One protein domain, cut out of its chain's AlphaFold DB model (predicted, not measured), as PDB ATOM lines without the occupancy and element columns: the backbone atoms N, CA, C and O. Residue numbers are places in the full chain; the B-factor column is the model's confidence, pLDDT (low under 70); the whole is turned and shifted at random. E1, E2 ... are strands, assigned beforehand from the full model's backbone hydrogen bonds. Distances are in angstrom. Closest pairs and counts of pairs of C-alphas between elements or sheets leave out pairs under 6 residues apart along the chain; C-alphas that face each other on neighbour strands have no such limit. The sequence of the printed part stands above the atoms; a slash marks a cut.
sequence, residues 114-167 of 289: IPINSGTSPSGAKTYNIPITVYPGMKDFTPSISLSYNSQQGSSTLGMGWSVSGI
ATOM      1  N   ILE A 114      18.053   9.625   4.448       83.38
ATOM      2  CA  ILE A 114      17.461   8.316   4.187       83.38
ATOM      3  C   ILE A 114      17.509   8.151   2.670       83.38
ATOM      4  O   ILE A 114      16.838   8.922   1.986       83.38
ATOM      5  N   PRO A 115      18.271   7.191   2.121       84.12
ATOM      6  CA  PRO A 115      18.304   6.994   0.680       84.12
ATOM      7  C   PRO A 115      16.898   6.630   0.190       84.12
ATOM      8  O   PRO A 115      16.281   5.689   0.689       84.12
ATOM      9  N   ILE A 116      16.371   7.384  -0.776       87.25
ATOM     10  CA  ILE A 116      15.073   7.101  -1.400       87.25
ATOM     11  C   ILE A 116      15.282   6.932  -2.898       87.25
ATOM     12  O   ILE A 116      15.569   7.885  -3.622       87.25
ATOM     13  N   ASN A 117      15.059   5.721  -3.395       90.38
ATOM     14  CA  ASN A 117      15.021   5.467  -4.826       90.38
ATOM     15  C   ASN A 117      13.603   5.764  -5.321       90.38
ATOM     16  O   ASN A 117      12.663   5.055  -4.964       90.38
ATOM     17  N   SER A 118      13.433   6.806  -6.134       92.56
ATOM     18  CA  SER A 118      12.140   7.133  -6.744       92.56
ATOM     19  C   SER A 118      12.129   6.802  -8.234       92.56
ATOM     20  O   SER A 118      13.146   6.927  -8.912       92.56
ATOM     21  N   GLY A 119      10.977   6.382  -8.748       92.94
ATOM     22  CA  GLY A 119      10.825   5.998 -10.146       92.94
ATOM     23  C   GLY A 119       9.378   6.038 -10.613       92.94
ATOM     24  O   GLY A 119       8.474   6.409  -9.857       92.94
ATOM     25  N   THR A 120       9.186   5.659 -11.872       93.31
ATOM     26  CA  THR A 120       7.872   5.468 -12.484       93.31
ATOM     27  C   THR A 120       7.835   4.068 -13.082       93.31
ATOM     28  O   THR A 120       8.750   3.689 -13.813       93.31
ATOM     29  N   SER A 121       6.814   3.278 -12.755       91.25
ATOM     30  CA  SER A 121       6.656   1.940 -13.324       91.25
ATOM     31  C   SER A 121       6.288   2.018 -14.814       91.25
ATOM     32  O   SER A 121       5.720   3.019 -15.256       91.25
ATOM     33  N   PRO A 122       6.505   0.943 -15.595       91.38
ATOM     34  CA  PRO A 122       6.014   0.858 -16.976       91.38
ATOM     35  C   PRO A 122       4.492   1.028 -17.105       91.38
ATOM     36  O   PRO A 122       4.000   1.433 -18.150       91.38
ATOM     37  N   SER A 123       3.744   0.753 -16.032       91.56
ATOM     38  CA  SER A 123       2.300   0.990 -15.945       91.56
ATOM     39  C   SER A 123       1.924   2.432 -15.562       91.56
ATOM     40  O   SER A 123       0.747   2.710 -15.340       91.56
ATOM     41  N   GLY A 124       2.895   3.342 -15.424       92.44
ATOM     42  CA  GLY A 124       2.682   4.746 -15.055       92.44
ATOM     43  C   GLY A 124       2.504   5.012 -13.555       92.44
ATOM     44  O   GLY A 124       2.127   6.116 -13.175       92.44
ATOM     45  N   ALA A 125       2.751   4.035 -12.675       92.44
ATOM     46  CA  ALA A 125       2.674   4.237 -11.225       92.44
ATOM     47  C   ALA A 125       3.894   5.002 -10.711       92.44
ATOM     48  O   ALA A 125       5.016   4.725 -11.135       92.44
ATOM     49  N   LYS A 126       3.711   5.877  -9.720       93.44
ATOM     50  CA  LYS A 126       4.834   6.436  -8.960       93.44
ATOM     51  C   LYS A 126       5.341   5.386  -7.976       93.44
ATOM     52  O   LYS A 126       4.545   4.830  -7.216       93.44
ATOM     53  N   THR A 127       6.650   5.148  -7.963       94.69
ATOM     54  CA  THR A 127       7.288   4.186  -7.058       94.69
ATOM     55  C   THR A 127       8.322   4.857  -6.160       94.69
ATOM     56  O   THR A 127       9.109   5.678  -6.638       94.69
ATOM     57  N   TYR A 128       8.359   4.470  -4.884       93.31
ATOM     58  CA  TYR A 128       9.454   4.796  -3.963       93.31
ATOM     59  C   TYR A 128       9.979   3.511  -3.325       93.31
ATOM     60  O   TYR A 128       9.191   2.645  -2.965       93.31
ATOM     61  N   ASN A 129      11.291   3.383  -3.173       93.25
ATOM     62  CA  ASN A 129      11.926   2.297  -2.438       93.25
ATOM     63  C   ASN A 129      12.895   2.893  -1.419       93.25
ATOM     64  O   ASN A 129      13.828   3.607  -1.785       93.25
ATOM     65  N   ILE A 130      12.649   2.588  -0.150       93.25
ATOM     66  CA  ILE A 130      13.405   3.078   0.998       93.25
ATOM     67  C   ILE A 130      14.068   1.854   1.645       93.25
ATOM     68  O   ILE A 130      13.380   1.092   2.332       93.25
ATOM     69  N   PRO A 131      15.360   1.582   1.393       91.06
ATOM     70  CA  PRO A 131      16.042   0.450   1.998       91.06
ATOM     71  C   PRO A 131      16.194   0.663   3.506       91.06
ATOM     72  O   PRO A 131      16.491   1.760   3.978       91.06
ATOM     73  N   ILE A 132      15.995  -0.408   4.268       89.25
ATOM     74  CA  ILE A 132      16.211  -0.427   5.710       89.25
ATOM     75  C   ILE A 132      17.616  -0.966   5.941       89.25
ATOM     76  O   ILE A 132      17.884  -2.150   5.724       89.25
ATOM     77  N   THR A 133      18.521  -0.093   6.378       84.19
ATOM     78  CA  THR A 133      19.891  -0.486   6.703       84.19
ATOM     79  C   THR A 133      19.879  -1.393   7.926       84.19
ATOM     80  O   THR A 133      19.532  -0.977   9.031       84.19
ATOM     81  N   VAL A 134      20.261  -2.649   7.724       84.44
ATOM     82  CA  VAL A 134      20.475  -3.617   8.800       84.44
ATOM     83  C   VAL A 134      21.968  -3.745   9.086       84.44
ATOM     84  O   VAL A 134      22.809  -3.420   8.249       84.44
ATOM     85  N   TYR A 135      22.307  -4.222  10.282       81.44
ATOM     86  CA  TYR A 135      23.698  -4.503  10.625       81.44
ATOM     87  C   TYR A 135      24.271  -5.568   9.671       81.44
ATOM     88  O   TYR A 135      23.576  -6.560   9.413       81.44
ATOM     89  N   PRO A 136      25.504  -5.395   9.154       80.25
ATOM     90  CA  PRO A 136      26.104  -6.358   8.242       80.25
ATOM     91  C   PRO A 136      26.187  -7.737   8.899       80.25
ATOM     92  O   PRO A 136      26.695  -7.902  10.011       80.25
ATOM     93  N   GLY A 137      25.652  -8.736   8.207       73.00
ATOM     94  CA  GLY A 137      25.741 -10.125   8.616       73.00
ATOM     95  C   GLY A 137      27.156 -10.675   8.455       73.00
ATOM     96  O   GLY A 137      28.008 -10.116   7.766       73.00
ATOM     97  N   MET A 138      27.417 -11.817   9.087       76.44
ATOM     98  CA  MET A 138      28.679 -12.529   8.886       76.44
ATOM     99  C   MET A 138      28.779 -12.994   7.423       76.44
ATOM    100  O   MET A 138      27.828 -13.582   6.916       76.44
ATOM    101  N   LYS A 139      29.935 -12.780   6.776       75.00
ATOM    102  CA  LYS A 139      30.210 -13.191   5.381       75.00
ATOM    103  C   LYS A 139      29.162 -12.702   4.367       75.00
ATOM    104  O   LYS A 139      28.655 -13.495   3.583       75.00
ATOM    105  N   ASP A 140      28.791 -11.426   4.433       73.19
ATOM    106  CA  ASP A 140      27.821 -10.797   3.520       73.19
ATOM    107  C   ASP A 140      26.411 -11.418   3.542       73.19
ATOM    108  O   ASP A 140      25.545 -11.062   2.741       73.19
ATOM    109  N   PHE A 141      26.124 -12.283   4.520       76.31
ATOM    110  CA  PHE A 141      24.809 -12.877   4.732       76.31
ATOM    111  C   PHE A 141      23.890 -11.897   5.469       76.31
ATOM    112  O   PHE A 141      23.574 -12.054   6.652       76.31
ATOM    113  N   THR A 142      23.504 -10.838   4.764       79.88
ATOM    114  CA  THR A 142      22.721  -9.720   5.298       79.88
ATOM    115  C   THR A 142      21.321  -9.724   4.681       79.88
ATOM    116  O   THR A 142      21.209  -9.732   3.454       79.88
ATOM    117  N   PRO A 143      20.235  -9.712   5.476       81.31
ATOM    118  CA  PRO A 143      18.891  -9.624   4.917       81.31
ATOM    119  C   PRO A 143      18.683  -8.249   4.270       81.31
ATOM    120  O   PRO A 143      18.911  -7.222   4.903       81.31
ATOM    121  N   SER A 144      18.220  -8.219   3.022       85.00
ATOM    122  CA  SER A 144      17.791  -6.981   2.375       85.00
ATOM    123  C   SER A 144      16.308  -6.769   2.652       85.00
ATOM    124  O   SER A 144      15.482  -7.607   2.309       85.00
ATOM    125  N   ILE A 145      15.965  -5.664   3.313       89.62
ATOM    126  CA  ILE A 145      14.577  -5.282   3.583       89.62
ATOM    127  C   ILE A 145      14.403  -3.841   3.137       89.62
ATOM    128  O   ILE A 145      15.276  -3.002   3.365       89.62
ATOM    129  N   SER A 146      13.280  -3.545   2.498       91.75
ATOM    130  CA  SER A 146      12.944  -2.189   2.092       91.75
ATOM    131  C   SER A 146      11.464  -1.905   2.280       91.75
ATOM    132  O   SER A 146      10.622  -2.803   2.318       91.75
ATOM    133  N   LEU A 147      11.151  -0.625   2.421       91.75
ATOM    134  CA  LEU A 147       9.799  -0.114   2.361       91.75
ATOM    135  C   LEU A 147       9.534   0.361   0.929       91.75
ATOM    136  O   LEU A 147      10.208   1.260   0.426       91.75
ATOM    137  N   SER A 148       8.547  -0.251   0.287       92.88
ATOM    138  CA  SER A 148       8.178   0.009  -1.102       92.88
ATOM    139  C   SER A 148       6.838   0.727  -1.161       92.88
ATOM    140  O   SER A 148       5.878   0.313  -0.517       92.88
ATOM    141  N   TYR A 149       6.760   1.786  -1.960       93.75
ATOM    142  CA  TYR A 149       5.524   2.468  -2.314       93.75
ATOM    143  C   TYR A 149       5.216   2.280  -3.794       93.75
ATOM    144  O   TYR A 149       6.107   2.421  -4.636       93.75
ATOM    145  N   ASN A 150       3.949   2.053  -4.116       93.56
ATOM    146  CA  ASN A 150       3.415   2.072  -5.466       93.56
ATOM    147  C   ASN A 150       2.038   2.752  -5.456       93.56
ATOM    148  O   ASN A 150       1.117   2.298  -4.781       93.56
ATOM    149  N   SER A 151       1.882   3.825  -6.236       92.50
ATOM    150  CA  SER A 151       0.642   4.617  -6.262       92.50
ATOM    151  C   SER A 151      -0.588   3.870  -6.792       92.50
ATOM    152  O   SER A 151      -1.703   4.343  -6.609       92.50
ATOM    153  N   GLN A 152      -0.398   2.737  -7.475       93.00
ATOM    154  CA  GLN A 152      -1.470   1.869  -7.975       93.00
ATOM    155  C   GLN A 152      -1.705   0.643  -7.076       93.00
ATOM    156  O   GLN A 152      -2.600  -0.157  -7.345       93.00
ATOM    157  N   GLN A 153      -0.910   0.463  -6.017       90.69
ATOM    158  CA  GLN A 153      -1.095  -0.625  -5.065       90.69
ATOM    159  C   GLN A 153      -2.208  -0.282  -4.061       90.69
ATOM    160  O   GLN A 153      -2.359   0.862  -3.633       90.69
ATOM    161  N   GLY A 154      -3.001  -1.291  -3.691       89.31
ATOM    162  CA  GLY A 154      -4.095  -1.158  -2.727       89.31
ATOM    163  C   GLY A 154      -3.632  -0.971  -1.276       89.31
ATOM    164  O   GLY A 154      -2.478  -0.647  -0.994       89.31
ATOM    165  N   SER A 155      -4.552  -1.181  -0.332       86.44
ATOM    166  CA  SER A 155      -4.255  -1.136   1.105       86.44
ATOM    167  C   SER A 155      -3.355  -2.295   1.532       86.44
ATOM    168  O   SER A 155      -3.591  -3.441   1.148       86.44
ATOM    169  N   SER A 156      -2.382  -2.021   2.398       86.25
ATOM    170  CA  SER A 156      -1.637  -3.041   3.141       86.25
ATOM    171  C   SER A 156      -1.646  -2.747   4.645       86.25
ATOM    172  O   SER A 156      -2.231  -1.761   5.097       86.25
ATOM    173  N   THR A 157      -0.948  -3.574   5.428       81.25
ATOM    174  CA  THR A 157      -0.726  -3.348   6.867       81.25
ATOM    175  C   THR A 157       0.003  -2.040   7.182       81.25
ATOM    176  O   THR A 157      -0.094  -1.557   8.305       81.25
ATOM    177  N   LEU A 158       0.708  -1.455   6.208       85.69
ATOM    178  CA  LEU A 158       1.405  -0.173   6.345       85.69
ATOM    179  C   LEU A 158       0.614   1.018   5.782       85.69
ATOM    180  O   LEU A 158       1.092   2.149   5.825       85.69
ATOM    181  N   GLY A 159      -0.589   0.776   5.257       88.88
ATOM    182  CA  GLY A 159      -1.438   1.787   4.635       88.88
ATOM    183  C   GLY A 159      -1.552   1.636   3.117       88.88
ATOM    184  O   GLY A 159      -1.089   0.667   2.518       88.88
ATOM    185  N   MET A 160      -2.229   2.599   2.491       91.19
ATOM    186  CA  MET A 160      -2.467   2.621   1.045       91.19
ATOM    187  C   MET A 160      -1.168   2.802   0.264       91.19
ATOM    188  O   MET A 160      -0.420   3.747   0.518       91.19
ATOM    189  N   GLY A 161      -0.924   1.922  -0.705       92.44
ATOM    190  CA  GLY A 161       0.213   2.019  -1.616       92.44
ATOM    191  C   GLY A 161       1.562   1.637  -1.010       92.44
ATOM    192  O   GLY A 161       2.527   1.539  -1.753       92.44
ATOM    193  N   TRP A 162       1.656   1.398   0.301       93.38
ATOM    194  CA  TRP A 162       2.889   0.982   0.975       93.38
ATOM    195  C   TRP A 162       2.955  -0.535   1.130       93.38
ATOM    196  O   TRP A 162       1.934  -1.186   1.319       93.38
ATOM    197  N   SER A 163       4.148  -1.121   1.109       90.94
ATOM    198  CA  SER A 163       4.383  -2.536   1.412       90.94
ATOM    199  C   SER A 163       5.820  -2.776   1.882       90.94
ATOM    200  O   SER A 163       6.732  -2.033   1.527       90.94
ATOM    201  N   VAL A 164       6.040  -3.822   2.683       89.19
ATOM    202  CA  VAL A 164       7.400  -4.268   3.029       89.19
ATOM    203  C   VAL A 164       7.895  -5.227   1.956       89.19
ATOM    204  O   VAL A 164       7.218  -6.194   1.615       89.19
ATOM    205  N   SER A 165       9.086  -4.966   1.437       86.44
ATOM    206  CA  SER A 165       9.805  -5.805   0.482       86.44
ATOM    207  C   SER A 165      11.026  -6.450   1.145       86.44
ATOM    208  O   SER A 165      11.512  -5.973   2.168       86.44
ATOM    209  N   GLY A 166      11.507  -7.560   0.578       83.06
ATOM    210  CA  GLY A 166      12.655  -8.309   1.115       83.06
ATOM    211  C   GLY A 166      12.298  -9.498   2.012       83.06
ATOM    212  O   GLY A 166      13.169 -10.231   2.474       83.06
ATOM    213  N   ILE A 167      11.006  -9.740   2.232       82.56
ATOM    214  CA  ILE A 167      10.522 -10.907   2.970       82.56
ATOM    215  C   ILE A 167      10.109 -11.969   1.961       82.56
ATOM    216  O   ILE A 167       9.152 -11.785   1.211       82.56
TER     217      ILE A 167
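Overview. This is residues 114 to 167 of the 289 residues of an uncharacterized protein of Prevotella buccae D17 (UniProt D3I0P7). Little of the printed part is regular structure: a single twisted wall of four strands, with residues 136 to 141 of the loop between E2 and E3 sticking out. E1, E2, E3 and E4 lie side by side as a meander, each the antiparallel neighbour of the one before. The printed part has 54 residues, 21 in named strands, with no named helix, and is all strand. It is loose, with a radius of gyration of the C-alphas of 12.9 A and spans of 39 by 22 by 19 A.

Arrangement. E1, residues 117 to 120, and E2, residues 126 to 132, form a hairpin; N 119 and O 127 are 2.9 A apart. E2 and E3, residues 145 to 150, form a hairpin; N 130 and O 147 are 2.8 A apart. E3 and E4, residues 162 to 165, form a hairpin at 146 degrees; N 148 and O 163 are 2.8 A apart. Edge strands E1 and E4 are apart.

Along the chain. E1 begins at C-alpha 117 (15.021, 5.467, -4.826). E2 spans 19.8 A. E4 ends at C-alpha 165 (9.805, -5.805, 0.482).

Size, cuts and confidence. The links E2 to E3 and E3 to E4 are long. The printed part has no cut, and no printed residue is under 70 in pLDDT.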